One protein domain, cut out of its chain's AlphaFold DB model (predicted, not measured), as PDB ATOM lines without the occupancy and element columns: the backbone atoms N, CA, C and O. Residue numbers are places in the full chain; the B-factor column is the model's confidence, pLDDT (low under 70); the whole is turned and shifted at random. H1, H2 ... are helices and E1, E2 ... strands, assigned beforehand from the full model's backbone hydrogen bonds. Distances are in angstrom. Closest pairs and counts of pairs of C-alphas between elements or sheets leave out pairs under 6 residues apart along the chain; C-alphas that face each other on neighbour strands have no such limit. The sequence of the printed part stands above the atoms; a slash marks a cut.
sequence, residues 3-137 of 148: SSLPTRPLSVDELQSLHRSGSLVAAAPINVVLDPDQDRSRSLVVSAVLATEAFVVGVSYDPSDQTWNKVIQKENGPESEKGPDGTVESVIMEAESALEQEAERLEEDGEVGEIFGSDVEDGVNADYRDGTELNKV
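Overview. This is residues 3 to 137 of the 148 residues of an uncharacterized protein of Halorubrum sp. AJ67 (UniProt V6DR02). A twisted sheet of six strands curls round the long helix H2 on one face, while the shorter helix H1 packs on the opposite face, over E1; this makes three layers, with helices on both faces of a sheet. The small helix H3 lies at one end of the elongated outline, and the long link of residues 76 to 88 reaches the other end. The printed part has 135 residues, with three named helices and six named strands in the order H1 E1 E2 E3 E4 H2 E5 E6 H3, and its class is mixed, helices and strands. The sheet runs E4 E3 E2 E1 E6 E5 and is mixed: E1 and E6 are parallel, the other neighbours antiparallel. The whole is compact, with a radius of gyration of the C-alphas of 14.3 A and spans of 45 by 28 by 28 A.

Arrangement. H1, residues 12 to 20, is on the sheet at a height over the sheet of 6.8 A. It runs along E1, residues 26 to 33, at 8 degrees on the local plane; their closest C-alphas are those of His 19 and Ala 27, 5.4 A apart. E1, E2 of residues 44 to 51, E3 of residues 55 to 62 and E4 of residues 67 to 75 form a meander, each strand the antiparallel neighbour of the one before, and each successive pair is a hairpin. N 30 and O 47 are 2.9 A apart between E1 and E2, N 50 and O 57 2.8 A between E2 and E3, and N 69 and O 60 2.8 A between E3 and E4, within hydrogen-bond range. Before H1, residues 10 to 11 pair antiparallel with residues 44 to 45 of E2. H2, residues 89 to 108, is on the face opposite to H1; its closest C-alphas to E3 are those of Ala 95 and Gly 58, 5.4 A apart. E5, residues 115 to 121, and E6, residues 124 to 129, form a hairpin, with N 126 and O 119 at 2.8 A. E6 is parallel to E1 at 19 degrees, with N 127 and O 30 at 2.8 A. H3, residues 133 to 137, is only just not on the sheet, with 4 pairs of C-alphas within 10 A. In H1, H2 and H3 every O i to N i+4 pair is within hydrogen-bond range.

Along the chain. H1 begins at C-alpha 12, (362.336, 205.592, 177.366), and measures 12.5 A. E1 measures 20.6 A and bends by 54 degrees at residue 30. E2 measures 19.4 A, E3 21.9 A and E4 23.0 A. H2, 28.6 A long, begins at C-alpha 89, (341.998, 199.262, 181.101). E5 measures 16.6 A, E6 16.0 A and H3 6.7 A; H3 ends at C-alpha 137, (367.039, 221.919, 180.980).

Size, cuts and confidence. The C-alphas of Ser 80 and Glu 133 are the two farthest apart, at 45.8 A. The printed part has no cut. The link from E4 to H2 is long. The mean pLDDT of the printed part is 84.6; 13 residues are under 70, among them residues 36 to 38 and 121 to 124.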
ATOM      1  N   SER A   3     359.571 207.432 195.576       74.19
ATOM      2  CA  SER A   3     360.885 207.553 196.223       74.19
ATOM      3  C   SER A   3     361.989 206.679 195.614       74.19
ATOM      4  O   SER A   3     363.122 206.748 196.073       74.19
ATOM      5  N   SER A   4     361.652 205.791 194.672       78.12
ATOM      6  CA  SER A   4     362.620 204.966 193.939       78.12
ATOM      7  C   SER A   4     362.885 205.479 192.525       78.12
ATOM      8  O   SER A   4     363.733 204.911 191.846       78.12
ATOM      9  N   LEU A   5     362.167 206.514 192.074       84.94
ATOM     10  CA  LEU A   5     362.488 207.205 190.831       84.94
ATOM     11  C   LEU A   5     363.672 208.154 191.072       84.94
ATOM     12  O   LEU A   5     363.798 208.699 192.173       84.94
ATOM     13  N   PRO A   6     364.545 208.349 190.071       85.88
ATOM     14  CA  PRO A   6     365.639 209.302 190.183       85.88
ATOM     15  C   PRO A   6     365.098 210.737 190.240       85.88
ATOM     16  O   PRO A   6     364.011 211.024 189.746       85.88
ATOM     17  N   THR A   7     365.873 211.664 190.796       88.44
ATOM     18  CA  THR A   7     365.553 213.105 190.841       88.44
ATOM     19  C   THR A   7     365.858 213.794 189.506       88.44
ATOM     20  O   THR A   7     366.459 214.858 189.466       88.44
ATOM     21  N   ARG A   8     365.540 213.122 188.397       88.19
ATOM     22  CA  ARG A   8     365.762 213.573 187.021       88.19
ATOM     23  C   ARG A   8     364.739 212.913 186.087       88.19
ATOM     24  O   ARG A   8     364.139 211.907 186.495       88.19
ATOM     25  N   PRO A   9     364.548 213.413 184.852       89.56
ATOM     26  CA  PRO A   9     363.732 212.700 183.879       89.56
ATOM     27  C   PRO A   9     364.344 211.329 183.552       89.56
ATOM     28  O   PRO A   9     365.536 211.077 183.769       89.56
ATOM     29  N   LEU A  10     363.506 210.431 183.041       90.44
ATOM     30  CA  LEU A  10     363.902 209.090 182.614       90.44
ATOM     31  C   LEU A  10     364.052 209.064 181.098       90.44
ATOM     32  O   LEU A  10     363.291 209.728 180.405       90.44
ATOM     33  N   SER A  11     364.959 208.254 180.568       89.44
ATOM     34  CA  SER A  11     364.854 207.865 179.158       89.44
ATOM     35  C   SER A  11     363.746 206.826 178.967       89.44
ATOM     36  O   SER A  11     363.324 206.150 179.914       89.44
ATOM     37  N   VAL A  12     363.290 206.658 177.724       85.75
ATOM     38  CA  VAL A  12     362.336 205.592 177.366       85.75
ATOM     39  C   VAL A  12     362.885 204.209 177.756       85.75
ATOM     40  O   VAL A  12     362.169 203.399 178.345       85.75
ATOM     41  N   ASP A  13     364.180 203.965 177.534       86.88
ATOM     42  CA  ASP A  13     364.845 202.703 177.887       86.88
ATOM     43  C   ASP A  13     364.867 202.439 179.401       86.88
ATOM     44  O   ASP A  13     364.717 201.295 179.849       86.88
ATOM     45  N   GLU A  14     365.038 203.481 180.215       89.75
ATOM     46  CA  GLU A  14     364.988 203.359 181.672       89.75
ATOM     47  C   GLU A  14     363.575 203.052 182.165       89.75
ATOM     48  O   GLU A  14     363.410 202.186 183.026       89.75
ATOM     49  N   LEU A  15     362.552 203.689 181.587       89.06
ATOM     50  CA  LEU A  15     361.158 203.381 181.906       89.06
ATOM     51  C   LEU A  15     360.818 201.923 181.559       89.06
ATOM     52  O   LEU A  15     360.268 201.195 182.388       89.06
ATOM     53  N   GLN A  16     361.227 201.455 180.378       85.06
ATOM     54  CA  GLN A  16     361.069 200.049 179.999       85.06
ATOM     55  C   GLN A  16     361.862 199.110 180.923       85.06
ATOM     56  O   GLN A  16     361.424 197.998 181.228       85.06
ATOM     57  N   SER A  17     363.029 199.535 181.408       87.62
ATOM     58  CA  SER A  17     363.814 198.757 182.372       87.62
ATOM     59  C   SER A  17     363.111 198.640 183.728       87.62
ATOM     60  O   SER A  17     363.184 197.581 184.358       87.62
ATOM     61  N   LEU A  18     362.371 199.671 184.156       85.25
ATOM     62  CA  LEU A  18     361.520 199.602 185.349       85.25
ATOM     63  C   LEU A  18     360.411 198.558 185.190       85.25
ATOM     64  O   LEU A  18     360.191 197.780 186.121       85.25
ATOM     65  N   HIS A  19     359.772 198.474 184.021       84.19
ATOM     66  CA  HIS A  19     358.802 197.414 183.717       84.19
ATOM     67  C   HIS A  19     359.439 196.021 183.794       84.19
ATOM     68  O   HIS A  19     358.986 195.158 184.547       84.19
ATOM     69  N   ARG A  20     360.580 195.824 183.123       83.69
ATOM     70  CA  ARG A  20     361.301 194.536 183.103       83.69
ATOM     71  C   ARG A  20     361.855 194.106 184.464       83.69
ATOM     72  O   ARG A  20     362.146 192.927 184.648       83.69
ATOM     73  N   SER A  21     361.999 195.027 185.419       81.56
ATOM     74  CA  SER A  21     362.449 194.710 186.782       81.56
ATOM     75  C   SER A  21     361.469 193.814 187.556       81.56
ATOM     76  O   SER A  21     361.833 193.271 188.599       81.56
ATOM     77  N   GLY A  22     360.227 193.674 187.073       76.62
ATOM     78  CA  GLY A  22     359.169 192.888 187.715       76.62
ATOM     79  C   GLY A  22     358.520 193.575 188.919       76.62
ATOM     80  O   GLY A  22     357.651 192.990 189.560       76.62
ATOM     81  N   SER A  23     358.919 194.811 189.237       81.56
ATOM     82  CA  SER A  23     358.272 195.619 190.284       81.56
ATOM     83  C   SER A  23     356.975 196.279 189.809       81.56
ATOM     84  O   SER A  23     356.178 196.724 190.634       81.56
ATOM     85  N   LEU A  24     356.781 196.362 188.491       87.25
ATOM     86  CA  LEU A  24     355.627 196.951 187.823       87.25
ATOM     87  C   LEU A  24     355.030 195.912 186.871       87.25
ATOM     88  O   LEU A  24     355.775 195.175 186.230       87.25
ATOM     89  N   VAL A  25     353.703 195.876 186.775       88.88
ATOM     90  CA  VAL A  25     352.988 195.039 185.792       88.88
ATOM     91  C   VAL A  25     352.872 195.751 184.444       88.88
ATOM     92  O   VAL A  25     352.957 195.108 183.404       88.88
ATOM     93  N   ALA A  26     352.820 197.089 184.462       86.62
ATOM     94  CA  ALA A  26     352.922 197.942 183.284       86.62
ATOM     95  C   ALA A  26     353.672 199.240 183.622       86.62
ATOM     96  O   ALA A  26     353.575 199.753 184.743       86.62
ATOM     97  N   ALA A  27     354.429 199.766 182.663       89.31
ATOM     98  CA  ALA A  27     354.991 201.111 182.719       89.31
ATOM     99  C   ALA A  27     354.998 201.689 181.307       89.31
ATOM    100  O   ALA A  27     355.598 201.086 180.420       89.31
ATOM    101  N   ALA A  28     354.345 202.828 181.110       89.38
ATOM    102  CA  ALA A  28     354.165 203.399 179.782       89.38
ATOM    103  C   ALA A  28     354.368 204.921 179.796       89.38
ATOM    104  O   ALA A  28     353.920 205.586 180.740       89.38
ATOM    105  N   PRO A  29     355.081 205.476 178.801       90.62
ATOM    106  CA  PRO A  29     355.269 206.914 178.691       90.62
ATOM    107  C   PRO A  29     353.980 207.577 178.188       90.62
ATOM    108  O   PRO A  29     353.347 207.049 177.283       90.62
ATOM    109  N   ILE A  30     353.623 208.737 178.753       89.81
ATOM    110  CA  ILE A  30     352.500 209.561 178.261       89.81
ATOM    111  C   ILE A  30     353.007 210.803 177.550       89.81
ATOM    112  O   ILE A  30     352.550 211.119 176.464       89.81
ATOM    113  N   ASN A  31     353.983 211.500 178.133       86.19
ATOM    114  CA  ASN A  31     354.616 212.643 177.482       86.19
ATOM    115  C   ASN A  31     356.121 212.429 177.405       86.19
ATOM    116  O   ASN A  31     356.788 212.187 178.421       86.19
ATOM    117  N   VAL A  32     356.639 212.569 176.191       87.38
ATOM    118  CA  VAL A  32     358.041 212.406 175.842       87.38
ATOM    119  C   VAL A  32     358.539 213.690 175.190       87.38
ATOM    120  O   VAL A  32     357.964 214.191 174.229       87.38
ATOM    121  N   VAL A  33     359.644 214.222 175.695       85.12
ATOM    122  CA  VAL A  33     360.363 215.330 175.068       85.12
ATOM    123  C   VAL A  33     361.449 214.727 174.185       85.12
ATOM    124  O   VAL A  33     362.327 214.017 174.680       85.12
ATOM    125  N   LEU A  34     361.375 214.964 172.871       76.44
ATOM    126  CA  LEU A  34     362.434 214.521 171.959       76.44
ATOM    127  C   LEU A  34     363.695 215.350 172.165       76.44
ATOM    128  O   LEU A  34     363.620 216.549 172.406       76.44
ATOM    129  N   ASP A  35     364.855 214.733 171.966       74.38
ATOM    130  CA  ASP A  35     366.118 215.454 171.830       74.38
ATOM    131  C   ASP A  35     366.070 216.479 170.670       74.38
ATOM    132  O   ASP A  35     365.398 216.216 169.666       74.38
ATOM    133  N   PRO A  36     366.769 217.634 170.756       66.00
ATOM    134  CA  PRO A  36     366.748 218.649 169.699       66.00
ATOM    135  C   PRO A  36     367.228 218.136 168.334       66.00
ATOM    136  O   PRO A  36     366.791 218.649 167.305       66.00
ATOM    137  N   ASP A  37     368.093 217.117 168.313       68.62
ATOM    138  CA  ASP A  37     368.566 216.474 167.084       68.62
ATOM    139  C   ASP A  37     367.589 215.391 166.575       68.62
ATOM    140  O   ASP A  37     367.897 214.658 165.633       68.62
ATOM    141  N   GLN A  38     366.397 215.293 167.179       67.62
ATOM    142  CA  GLN A  38     365.355 214.291 166.919       67.62
ATOM    143  C   GLN A  38     365.836 212.846 167.107       67.62
ATOM    144  O   GLN A  38     365.264 211.902 166.550       67.62
ATOM    145  N   ASP A  39     366.881 212.656 167.913       72.88
ATOM    146  CA  ASP A  39     367.358 211.335 168.283       72.88
ATOM    147  C   ASP A  39     366.423 210.723 169.332       72.88
ATOM    148  O   ASP A  39     366.474 211.060 170.515       72.88
ATOM    149  N   ARG A  40     365.577 209.784 168.886       67.94
ATOM    150  CA  ARG A  40     364.638 209.062 169.758       67.94
ATOM    151  C   ARG A  40     365.328 208.337 170.919       67.94
ATOM    152  O   ARG A  40     364.696 208.122 171.946       67.94
ATOM    153  N   SER A  41     366.603 207.967 170.775       69.94
ATOM    154  CA  SER A  41     367.359 207.301 171.846       69.94
ATOM    155  C   SER A  41     367.723 208.240 172.998       69.94
ATOM    156  O   SER A  41     368.006 207.788 174.105       69.94
ATOM    157  N   ARG A  42     367.681 209.553 172.752       73.88
ATOM    158  CA  ARG A  42     367.934 210.604 173.741       73.88
ATOM    159  C   ARG A  42     366.648 211.263 174.234       73.88
ATOM    160  O   ARG A  42     366.711 212.271 174.931       73.88
ATOM    161  N   SER A  43     365.493 210.715 173.870       84.69
ATOM    162  CA  SER A  43     364.204 211.228 174.304       84.69
ATOM    163  C   SER A  43     363.962 210.977 175.780       84.69
ATOM    164  O   SER A  43     364.240 209.893 176.305       84.69
ATOM    165  N   LEU A  44     363.382 211.978 176.428       88.81
ATOM    166  CA  LEU A  44     363.152 211.988 177.859       88.81
ATOM    167  C   LEU A  44     361.663 211.910 178.168       88.81
ATOM    168  O   LEU A  44     360.862 212.714 177.702       88.81
ATOM    169  N   VAL A  45     361.298 210.945 178.996       90.44
ATOM    170  CA  VAL A  45     359.971 210.797 179.575       90.44
ATOM    171  C   VAL A  45     359.815 211.827 180.685       90.44
ATOM    172  O   VAL A  45     360.563 211.819 181.667       90.44
ATOM    173  N   VAL A  46     358.809 212.685 180.540       89.06
ATOM    174  CA  VAL A  46     358.428 213.684 181.550       89.06
ATOM    175  C   VAL A  46     357.110 213.346 182.228       89.06
ATOM    176  O   VAL A  46     356.815 213.882 183.285       89.06
ATOM    177  N   SER A  47     356.332 212.411 181.684       92.75
ATOM    178  CA  SER A  47     355.218 211.809 182.414       92.75
ATOM    179  C   SER A  47     354.990 210.364 181.994       92.75
ATOM    180  O   SER A  47     355.237 209.992 180.844       92.75
ATOM    181  N   ALA A  48     354.535 209.549 182.940       94.06
ATOM    182  CA  ALA A  48     354.337 208.123 182.737       94.06
ATOM    183  C   ALA A  48     353.207 207.578 183.608       94.06
ATOM    184  O   ALA A  48     352.958 208.060 184.718       94.06
ATOM    185  N   VAL A  49     352.586 206.503 183.133       94.50
ATOM    186  CA  VAL A  49     351.738 205.633 183.944       94.50
ATOM    187  C   VAL A  49     352.587 204.478 184.463       94.50
ATOM    188  O   VAL A  49     353.273 203.798 183.703       94.50
ATOM    189  N   LEU A  50     352.538 204.250 185.774       93.50
ATOM    190  CA  LEU A  50     353.194 203.142 186.461       93.50
ATOM    191  C   LEU A  50     352.126 202.284 187.141       93.50
ATOM    192  O   LEU A  50     351.418 202.757 188.034       93.50
ATOM    193  N   ALA A  51     352.024 201.015 186.758       92.81
ATOM    194  CA  ALA A  51     351.052 200.085 187.315       92.81
ATOM    195  C   ALA A  51     351.727 198.966 188.113       92.81
ATOM    196  O   ALA A  51     352.738 198.383 187.724       92.81
ATOM    197  N   THR A  52     351.112 198.626 189.237       91.88
ATOM    198  CA  THR A  52     351.386 197.435 190.046       91.88
ATOM    199  C   THR A  52     350.121 196.601 190.134       91.88
ATOM    200  O   THR A  52     349.033 197.087 189.838       91.88
ATOM    201  N   GLU A  53     350.233 195.391 190.669       91.00
ATOM    202  CA  GLU A  53     349.071 194.548 190.977       91.00
ATOM    203  C   GLU A  53     347.999 195.240 191.835       91.00
ATOM    204  O   GLU A  53     346.830 194.875 191.760       91.00
ATOM    205  N   ALA A  54     348.398 196.220 192.656       92.06
ATOM    206  CA  ALA A  54     347.519 196.897 193.605       92.06
ATOM    207  C   ALA A  54     347.086 198.299 193.155       92.06
ATOM    208  O   ALA A  54     345.965 198.710 193.441       92.06
ATOM    209  N   PHE A  55     347.959 199.051 192.483       94.69
ATOM    210  CA  PHE A  55     347.717 200.456 192.155       94.69
ATOM    211  C   PHE A  55     348.220 200.831 190.767       94.69
ATOM    212  O   PHE A  55     349.294 200.388 190.362       94.69
ATOM    213  N   VAL A  56     347.490 201.739 190.127       94.38
ATOM    214  CA  VAL A  56     347.916 202.530 188.970       94.38
ATOM    215  C   VAL A  56     348.252 203.935 189.455       94.38
ATOM    216  O   VAL A  56     347.493 204.539 190.220       94.38
ATOM    217  N   VAL A  57     349.405 204.454 189.043       95.12
ATOM    218  CA  VAL A  57     349.906 205.773 189.433       95.12
ATOM    219  C   VAL A  57     350.327 206.536 188.184       95.12
ATOM    220  O   VAL A  57     351.201 206.077 187.457       95.12
ATOM    221  N   GLY A  58     349.738 207.709 187.963       95.19
ATOM    222  CA  GLY A  58     350.217 208.658 186.960       95.19
ATOM    223  C   GLY A  58     351.206 209.628 187.596       95.19
ATOM    224  O   GLY A  58     350.916 210.220 188.645       95.19
ATOM    225  N   VAL A  59     352.380 209.766 186.987       95.25
ATOM    226  CA  VAL A  59     353.472 210.605 187.489       95.25
ATOM    227  C   VAL A  59     353.902 211.623 186.441       95.25
ATOM    228  O   VAL A  59     353.935 211.308 185.255       95.25
ATOM    229  N   SER A  60     354.254 212.824 186.893       93.31
ATOM    230  CA  SER A  60     354.802 213.896 186.060       93.31
ATOM    231  C   SER A  60     356.066 214.449 186.707       93.31
ATOM    232  O   SER A  60     356.140 214.568 187.933       93.31
ATOM    233  N   TYR A  61     357.079 214.722 185.900       91.12
ATOM    234  CA  TYR A  61     358.354 215.259 186.337       91.12
ATOM    235  C   TYR A  61     358.313 216.785 186.329       91.12
ATOM    236  O   TYR A  61     358.014 217.400 185.309       91.12
ATOM    237  N   ASP A  62     358.661 217.382 187.466       88.56
ATOM    238  CA  ASP A  62     358.827 218.821 187.608       88.56
ATOM    239  C   ASP A  62     360.313 219.190 187.427       88.56
ATOM    240  O   ASP A  62     361.142 218.849 188.282       88.56
ATOM    241  N   PRO A  63     360.677 219.884 186.333       84.94
ATOM    242  CA  PRO A  63     362.054 220.291 186.067       84.94
ATOM    243  C   PRO A  63     362.564 221.387 187.010       84.94
ATOM    244  O   PRO A  63     363.781 221.528 187.149       84.94
ATOM    245  N   SER A  64     361.680 222.161 187.643       84.69
ATOM    246  CA  SER A  64     362.044 223.242 188.565       84.69
ATOM    247  C   SER A  64     362.510 222.680 189.902       84.69
ATOM    248  O   SER A  64     363.567 223.071 190.402       84.69
ATOM    249  N   ASP A  65     361.758 221.717 190.435       86.56
ATOM    250  CA  ASP A  65     362.058 221.069 191.714       86.56
ATOM    251  C   ASP A  65     362.900 219.791 191.567       86.56
ATOM    252  O   ASP A  65     363.386 219.256 192.563       86.56
ATOM    253  N   GLN A  66     363.098 219.303 190.340       88.81
ATOM    254  CA  GLN A  66     363.783 218.042 190.027       88.81
ATOM    255  C   GLN A  66     363.154 216.835 190.734       88.81
ATOM    256  O   GLN A  66     363.833 215.946 191.262       88.81
ATOM    257  N   THR A  67     361.820 216.801 190.771       90.50
ATOM    258  CA  THR A  67     361.063 215.764 191.478       90.50
ATOM    259  C   THR A  67     359.972 215.153 190.613       90.50
ATOM    260  O   THR A  67     359.393 215.792 189.739       90.50
ATOM    261  N   TRP A  68     359.671 213.881 190.881       93.19
ATOM    262  CA  TRP A  68     358.506 213.209 190.315       93.19
ATOM    263  C   TRP A  68     357.299 213.419 191.218       93.19
ATOM    264  O   TRP A  68     357.252 212.923 192.349       93.19
ATOM    265  N   ASN A  69     356.302 214.109 190.684       93.19
ATOM    266  CA  ASN A  69     355.047 214.385 191.351       93.19
ATOM    267  C   ASN A  69     353.985 213.361 190.964       93.19
ATOM    268  O   ASN A  69     353.915 212.862 189.840       93.19
ATOM    269  N   LYS A  70     353.132 213.040 191.934       94.88
ATOM    270  CA  LYS A  70     351.966 212.190 191.714       94.88
ATOM    271  C   LYS A  70     350.823 213.045 191.190       94.88
ATOM    272  O   LYS A  70     350.320 213.877 191.938       94.88
ATOM    273  N   VAL A  71     350.373 212.767 189.976       95.31
ATOM    274  CA  VAL A  71     349.176 213.406 189.411       95.31
ATOM    275  C   VAL A  71     347.928 212.647 189.856       95.31
ATOM    276  O   VAL A  71     346.950 213.235 190.311       95.31
ATOM    277  N   ILE A  72     347.987 211.314 189.825       95.50
ATOM    278  CA  ILE A  72     346.872 210.446 190.207       95.50
ATOM    279  C   ILE A  72     347.375 209.133 190.810       95.50
ATOM    280  O   ILE A  72     348.444 208.633 190.465       95.50
ATOM    281  N   GLN A  73     346.598 208.560 191.728       95.38
ATOM    282  CA  GLN A  73     346.754 207.176 192.173       95.38
ATOM    283  C   GLN A  73     345.378 206.550 192.365       95.38
ATOM    284  O   GLN A  73     344.547 207.093 193.096       95.38
ATOM    285  N   LYS A  74     345.174 205.381 191.761       95.50
ATOM    286  CA  LYS A  74     343.960 204.573 191.893       95.50
ATOM    287  C   LYS A  74     344.306 203.114 192.139       95.50
ATOM    288  O   LYS A  74     345.409 202.669 191.836       95.50
ATOM    289  N   GLU A  75     343.375 202.382 192.739       96.06
ATOM    290  CA  GLU A  75     343.490 200.928 192.856       96.06
ATOM    291  C   GLU A  75     343.414 200.296 191.461       96.06
ATOM    292  O   GLU A  75     342.603 200.715 190.637       96.06
ATOM    293  N   ASN A  76     344.238 199.279 191.202       92.94
ATOM    294  CA  ASN A  76     344.275 198.553 189.926       92.94
ATOM    295  C   ASN A  76     343.147 197.502 189.820       92.94
ATOM    296  O   ASN A  76     343.366 196.376 189.379       92.94
ATOM    297  N   GLY A  77     341.956 197.877 190.300       92.81
ATOM    298  CA  GLY A  77     340.720 197.098 190.259       92.81
ATOM    299  C   GLY A  77     340.806 195.643 190.755       92.81
ATOM    300  O   GLY A  77     341.794 195.207 191.352       92.81
ATOM    301  N   PRO A  78     339.722 194.870 190.578       93.44
ATOM    302  CA  PRO A  78     339.707 193.452 190.906       93.44
ATOM    303  C   PRO A  78     340.358 192.606 189.801       93.44
ATOM    304  O   PRO A  78     340.226 192.892 188.616       93.44
ATOM    305  N   GLU A  79     340.962 191.480 190.190       91.06
ATOM    306  CA  GLU A  79     341.622 190.533 189.269       91.06
ATOM    307  C   GLU A  79     340.720 190.057 188.118       91.06
ATOM    308  O   GLU A  79     341.187 189.807 187.015       91.06
ATOM    309  N   SER A  80     339.408 189.958 188.352       93.25
ATOM    310  CA  SER A  80     338.429 189.538 187.342       93.25
ATOM    311  C   SER A  80     338.234 190.529 186.193       93.25
ATOM    312  O   SER A  80     337.630 190.159 185.190       93.25
ATOM    313  N   GLU A  81     338.670 191.776 186.365       93.31
ATOM    314  CA  GLU A  81     338.550 192.853 185.374       93.31
ATOM    315  C   GLU A  81     339.888 193.176 184.698       93.31
ATOM    316  O   GLU A  81     339.913 193.954 183.747       93.31
ATOM    317  N   LYS A  82     340.993 192.586 185.170       93.00
ATOM    318  CA  LYS A  82     342.320 192.828 184.607       93.00
ATOM    319  C   LYS A  82     342.485 192.165 183.242       93.00
ATOM    320  O   LYS A  82     342.045 191.035 183.011       93.00
ATOM    321  N   GLY A  83     343.161 192.883 182.355       88.00
ATOM    322  CA  GLY A  83     343.624 192.397 181.069       88.00
ATOM    323  C   GLY A  83     344.842 191.471 181.179       88.00
ATOM    324  O   GLY A  83     345.335 191.174 182.270       88.00
ATOM    325  N   PRO A  84     345.354 190.991 180.032       85.62
ATOM    326  CA  PRO A  84     346.536 190.124 179.975       85.62
ATOM    327  C   PRO A  84     347.830 190.795 180.467       85.62
ATOM    328  O   PRO A  84     348.798 190.104 180.771       85.62
ATOM    329  N   ASP A  85     347.846 192.121 180.536       84.25
ATOM    330  CA  ASP A  85     348.910 192.973 181.066       84.25
ATOM    331  C   ASP A  85     348.830 193.161 182.596       84.25
ATOM    332  O   ASP A  85     349.690 193.806 183.193       84.25
ATOM    333  N   GLY A  86     347.807 192.594 183.247       88.31
ATOM    334  CA  GLY A  86     347.605 192.712 184.687       88.31
ATOM    335  C   GLY A  86     347.046 194.069 185.116       88.31
ATOM    336  O   GLY A  86     347.152 194.420 186.296       88.31
ATOM    337  N   THR A  87     346.449 194.841 184.203       91.69
ATOM    338  CA  THR A  87     345.828 196.132 184.529       91.69
ATOM    339  C   THR A  87     344.352 196.183 184.155       91.69
ATOM    340  O   THR A  87     343.884 195.448 183.287       91.69
ATOM    341  N   VAL A  88     343.586 197.028 184.849       93.75
ATOM    342  CA  VAL A  88     342.216 197.355 184.436       93.75
ATOM    343  C   VAL A  88     342.262 198.541 183.476       93.75
ATOM    344  O   VAL A  88     342.574 199.659 183.886       93.75
ATOM    345  N   GLU A  89     341.901 198.300 182.214       91.56
ATOM    346  CA  GLU A  89     341.998 199.262 181.101       91.56
ATOM    347  C   GLU A  89     341.363 200.623 181.430       91.56
ATOM    348  O   GLU A  89     341.962 201.669 181.194       91.56
ATOM    349  N   SER A  90     340.186 200.642 182.066       93.75
ATOM    350  CA  SER A  90     339.529 201.899 182.447       93.75
ATOM    351  C   SER A  90     340.318 202.719 183.465       93.75
ATOM    352  O   SER A  90     340.239 203.942 183.450       93.75
ATOM    353  N   VAL A  91     341.081 202.068 184.347       94.12
ATOM    354  CA  VAL A  91     341.925 202.760 185.331       94.12
ATOM    355  C   VAL A  91     343.161 203.351 184.653       94.12
ATOM    356  O   VAL A  91     343.582 204.447 185.023       94.12
ATOM    357  N   ILE A  92     343.718 202.660 183.653       92.62
ATOM    358  CA  ILE A  92     344.815 203.178 182.826       92.62
ATOM    359  C   ILE A  92     344.347 204.402 182.037       92.62
ATOM    360  O   ILE A  92     344.940 205.462 182.202       92.62
ATOM    361  N   MET A  93     343.228 204.312 181.310       91.62
ATOM    362  CA  MET A  93     342.676 205.440 180.541       91.62
ATOM    363  C   MET A  93     342.386 206.670 181.414       91.62
ATOM    364  O   MET A  93     342.600 207.811 181.008       91.62
ATOM    365  N   GLU A  94     341.904 206.471 182.644       93.62
ATOM    366  CA  GLU A  94     341.717 207.579 183.585       93.62
ATOM    367  C   GLU A  94     343.045 208.201 184.038       93.62
ATOM    368  O   GLU A  94     343.102 209.407 184.286       93.62
ATOM    369  N   ALA A  95     344.102 207.398 184.176       94.06
ATOM    370  CA  ALA A  95     345.426 207.894 184.519       94.06
ATOM    371  C   ALA A  95     346.075 208.649 183.352       94.06
ATOM    372  O   ALA A  95     346.646 209.713 183.581       94.06
ATOM    373  N   GLU A  96     345.932 208.142 182.126       91.44
ATOM    374  CA  GLU A  96     346.335 208.817 180.888       91.44
ATOM    375  C   GLU A  96     345.649 210.177 180.772       91.44
ATOM    376  O   GLU A  96     346.321 211.202 180.739       91.44
ATOM    377  N   SER A  97     344.315 210.207 180.863       92.44
ATOM    378  CA  SER A  97     343.542 211.446 180.762       92.44
ATOM    379  C   SER A  97     343.910 212.473 181.842       92.44
ATOM    380  O   SER A  97     343.877 213.678 181.594       92.44
ATOM    381  N   ALA A  98     344.265 212.031 183.054       94.19
ATOM    382  CA  ALA A  98     344.737 212.933 184.105       94.19
ATOM    383  C   ALA A  98     346.125 213.519 183.792       94.19
ATOM    384  O   ALA A  98     346.389 214.673 184.124       94.19
ATOM    385  N   LEU A  99     347.007 212.736 183.167       92.50
ATOM    386  CA  LEU A  99     348.336 213.182 182.752       92.50
ATOM    387  C   LEU A  99     348.284 214.094 181.525       92.50
ATOM    388  O   LEU A  99     349.044 215.054 181.473       92.50
ATOM    389  N   GLU A 100     347.375 213.841 180.584       89.44
ATOM    390  CA  GLU A 100     347.102 214.736 179.454       89.44
ATOM    391  C   GLU A 100     346.617 216.105 179.947       89.44
ATOM    392  O   GLU A 100     347.205 217.119 179.589       89.44
ATOM    393  N   GLN A 101     345.633 216.143 180.853       90.69
ATOM    394  CA  GLN A 101     345.146 217.396 181.450       90.69
ATOM    395  C   GLN A 101     346.242 218.158 182.205       90.69
ATOM    396  O   GLN A 101     346.298 219.385 182.153       90.69
ATOM    397  N   GLU A 102     347.115 217.447 182.923       89.19
ATOM    398  CA  GLU A 102     348.251 218.088 183.587       89.19
ATOM    399  C   GLU A 102     349.253 218.637 182.569       89.19
ATOM    400  O   GLU A 102     349.767 219.736 182.746       89.19
ATOM    401  N   ALA A 103     349.512 217.913 181.481       84.38
ATOM    402  CA  ALA A 103     350.414 218.372 180.437       84.38
ATOM    403  C   ALA A 103     349.855 219.584 179.673       84.38
ATOM    404  O   ALA A 103     350.612 220.509 179.394       84.38
ATOM    405  N   GLU A 104     348.547 219.625 179.400       85.06
ATOM    406  CA  GLU A 104     347.861 220.806 178.852       85.06
ATOM    407  C   GLU A 104     348.011 222.016 179.783       85.06
ATOM    408  O   GLU A 104     348.373 223.101 179.332       85.06
ATOM    409  N   ARG A 105     347.821 221.832 181.096       85.00
ATOM    410  CA  ARG A 105     348.025 222.903 182.083       85.00
ATOM    411  C   ARG A 105     349.464 223.429 182.059       85.00
ATOM    412  O   ARG A 105     349.677 224.637 182.045       85.00
ATOM    413  N   LEU A 106     350.447 222.529 182.048       79.44
ATOM    414  CA  LEU A 106     351.866 222.893 181.983       79.44
ATOM    415  C   LEU A 106     352.218 223.597 180.662       79.44
ATOM    416  O   LEU A 106     353.110 224.442 180.631       79.44
ATOM    417  N   GLU A 107     351.541 223.254 179.565       78.06
ATOM    418  CA  GLU A 107     351.728 223.892 178.259       78.06
ATOM    419  C   GLU A 107     351.178 225.321 178.269       78.06
ATOM    420  O   GLU A 107     351.865 226.249 177.838       78.06
ATOM    421  N   GLU A 108     349.985 225.525 178.836       80.12
ATOM    422  CA  GLU A 108     349.388 226.853 179.032       80.12
ATOM    423  C   GLU A 108     350.258 227.761 179.915       80.12
ATOM    424  O   GLU A 108     350.379 228.961 179.646       80.12
ATOM    425  N   ASP A 109     350.909 227.187 180.931       75.88
ATOM    426  CA  ASP A 109     351.846 227.886 181.814       75.88
ATOM    427  C   ASP A 109     353.224 228.136 181.151       75.88
ATOM    428  O   ASP A 109     354.070 228.850 181.697       75.88
ATOM    429  N   GLY A 110     353.446 227.604 179.941       69.81
ATOM    430  CA  GLY A 110     354.697 227.720 179.186       69.81
ATOM    431  C   GLY A 110     355.841 226.880 179.755       69.81
ATOM    432  O   GLY A 110     357.005 227.116 179.422       69.81
ATOM    433  N   GLU A 111     355.522 225.923 180.627       69.88
ATOM    434  CA  GLU A 111     356.483 225.031 181.268       69.88
ATOM    435  C   GLU A 111     356.857 223.859 180.359       69.88
ATOM    436  O   GLU A 111     358.003 223.418 180.420       69.88
ATOM    437  N   VAL A 112     355.954 223.412 179.473       70.06
ATOM    438  CA  VAL A 112     356.220 222.395 178.433       70.06
ATOM    439  C   VAL A 112     355.950 222.915 177.015       70.06
ATOM    440  O   VAL A 112     355.251 223.905 176.820       70.06
ATOM    441  N   GLY A 113     356.559 222.271 176.012       70.75
ATOM    442  CA  GLY A 113     356.379 222.604 174.593       70.75
ATOM    443  C   GLY A 113     355.131 221.976 173.958       70.75
ATOM    444  O   GLY A 113     354.548 221.040 174.512       70.75
ATOM    445  N   GLU A 114     354.772 222.472 172.769       75.38
ATOM    446  CA  GLU A 114     353.650 221.978 171.954       75.38
ATOM    447  C   GLU A 114     353.866 220.518 171.506       75.38
ATOM    448  O   GLU A 114     354.996 220.070 171.267       75.38
ATOM    449  N   ILE A 115     352.766 219.776 171.348       78.69
ATOM    450  CA  ILE A 115     352.768 218.422 170.776       78.69
ATOM    451  C   ILE A 115     352.996 218.513 169.261       78.69
ATOM    452  O   ILE A 115     352.261 219.202 168.554       78.69
ATOM    453  N   PHE A 116     353.972 217.770 168.736       76.81
ATOM    454  CA  PHE A 116     354.231 217.696 167.287       76.81
ATOM    455  C   PHE A 116     353.982 216.295 166.700       76.81
ATOM    456  O   PHE A 116     353.962 216.132 165.477       76.81
ATOM    457  N   GLY A 117     353.784 215.284 167.548       76.19
ATOM    458  CA  GLY A 117     353.451 213.925 167.134       76.19
ATOM    459  C   GLY A 117     352.989 213.062 168.301       76.19
ATOM    460  O   GLY A 117     353.211 213.407 169.454       76.19
ATOM    461  N   SER A 118     352.374 211.929 167.988       78.25
ATOM    462  CA  SER A 118     351.977 210.911 168.959       78.25
ATOM    463  C   SER A 118     352.274 209.518 168.405       78.25
ATOM    464  O   SER A 118     352.298 209.318 167.184       78.25
ATOM    465  N   ASP A 119     352.561 208.570 169.291       76.69
ATOM    466  CA  ASP A 119     352.765 207.157 168.964       76.69
ATOM    467  C   ASP A 119     352.048 206.294 170.005       76.69
ATOM    468  O   ASP A 119     351.903 206.697 171.156       76.69
ATOM    469  N   VAL A 120     351.592 205.109 169.605       71.25
ATOM    470  CA  VAL A 120     350.920 204.179 170.521       71.25
ATOM    471  C   VAL A 120     351.870 203.029 170.815       71.25
ATOM    472  O   VAL A 120     352.108 202.182 169.953       71.25
ATOM    473  N   GLU A 121     352.379 202.975 172.043       63.88
ATOM    474  CA  GLU A 121     353.234 201.892 172.530       63.88
ATOM    475  C   GLU A 121     352.520 201.136 173.654       63.88
ATOM    476  O   GLU A 121     352.007 201.730 174.598       63.88
ATOM    477  N   ASP A 122     352.440 199.807 173.527       61.69
ATOM    478  CA  ASP A 122     351.812 198.909 174.511       61.69
ATOM    479  C   ASP A 122     350.371 199.286 174.917       61.69
ATOM    480  O   ASP A 122     349.928 199.022 176.032       61.69
ATOM    481  N   GLY A 123     349.608 199.863 173.980       60.12
ATOM    482  CA  GLY A 123     348.210 200.253 174.192       60.12
ATOM    483  C   GLY A 123     348.025 201.623 174.845       60.12
ATOM    484  O   GLY A 123     346.884 202.021 175.053       60.12
ATOM    485  N   VAL A 124     349.120 202.342 175.100       63.62
ATOM    486  CA  VAL A 124     349.142 203.668 175.716       63.62
ATOM    487  C   VAL A 124     349.559 204.714 174.684       63.62
ATOM    488  O   VAL A 124     350.463 204.473 173.878       63.62
ATOM    489  N   ASN A 125     348.893 205.872 174.687       74.44
ATOM    490  CA  ASN A 125     349.253 206.987 173.812       74.44
ATOM    491  C   ASN A 125     350.414 207.789 174.419       74.44
ATOM    492  O   ASN A 125     350.295 208.336 175.516       74.44
ATOM    493  N   ALA A 126     351.527 207.857 173.693       79.81
ATOM    494  CA  ALA A 126     352.686 208.661 174.037       79.81
ATOM    495  C   ALA A 126     352.754 209.882 173.112       79.81
ATOM    496  O   ALA A 126     353.023 209.764 171.913       79.81
ATOM    497  N   ASP A 127     352.559 211.065 173.684       82.00
ATOM    498  CA  ASP A 127     352.691 212.334 172.987       82.00
ATOM    499  C   ASP A 127     354.142 212.815 173.008       82.00
ATOM    500  O   ASP A 127     354.812 212.875 174.044       82.00
ATOM    501  N   TYR A 128     354.625 213.194 171.831       78.62
ATOM    502  CA  TYR A 128     355.953 213.735 171.620       78.62
ATOM    503  C   TYR A 128     355.883 215.255 171.502       78.62
ATOM    504  O   TYR A 128     355.179 215.810 170.650       78.62
ATOM    505  N   ARG A 129     356.656 215.928 172.355       78.06
ATOM    506  CA  ARG A 129     356.672 217.389 172.493       78.06
ATOM    507  C   ARG A 129     357.958 217.993 171.950       78.06
ATOM    508  O   ARG A 129     359.038 217.422 172.134       78.06
ATOM    509  N   ASP A 130     357.822 219.127 171.258       72.56
ATOM    510  CA  ASP A 130     358.960 219.797 170.631       72.56
ATOM    511  C   ASP A 130     359.799 220.497 171.700       72.56
ATOM    512  O   ASP A 130     359.309 221.074 172.678       72.56
ATOM    513  N   GLY A 131     361.105 220.391 171.514       61.41
ATOM    514  CA  GLY A 131     362.107 220.768 172.476       61.41
ATOM    515  C   GLY A 131     362.384 222.261 172.482       61.41
ATOM    516  O   GLY A 131     363.363 222.722 171.899       61.41
ATOM    517  N   THR A 132     361.558 223.009 173.208       64.81
ATOM    518  CA  THR A 132     361.816 224.401 173.605       64.81
ATOM    519  C   THR A 132     362.988 224.494 174.608       64.81
ATOM    520  O   THR A 132     363.735 223.537 174.824       64.81
ATOM    521  N   GLU A 133     363.179 225.648 175.261       70.50
ATOM    522  CA  GLU A 133     364.167 225.820 176.343       70.50
ATOM    523  C   GLU A 133     364.047 224.754 177.452       70.50
ATOM    524  O   GLU A 133     365.065 224.381 178.038       70.50
ATOM    525  N   LEU A 134     362.847 224.196 177.676       75.94
ATOM    526  CA  LEU A 134     362.626 223.082 178.601       75.94
ATOM    527  C   LEU A 134     363.518 221.877 178.270       75.94
ATOM    528  O   LEU A 134     364.120 221.287 179.163       75.94
ATOM    529  N   ASN A 135     363.646 221.515 176.995       77.31
ATOM    530  CA  ASN A 135     364.411 220.338 176.593       77.31
ATOM    531  C   ASN A 135     365.887 220.459 176.975       77.31
ATOM    532  O   ASN A 135     366.482 219.529 177.510       77.31
ATOM    533  N   LYS A 136     366.474 221.650 176.803       79.69
ATOM    534  CA  LYS A 136     367.860 221.903 177.227       79.69
ATOM    535  C   LYS A 136     368.033 221.717 178.733       79.69
ATOM    536  O   LYS A 136     369.073 221.222 179.162       79.69
ATOM    537  N   VAL A 137     367.037 222.117 179.525       85.19
ATOM    538  CA  VAL A 137     367.039 221.919 180.980       85.19
ATOM    539  C   VAL A 137     366.951 220.432 181.314       85.19
ATOM    540  O   VAL A 137     367.784 219.939 182.072       85.19
TER     541      VAL A 137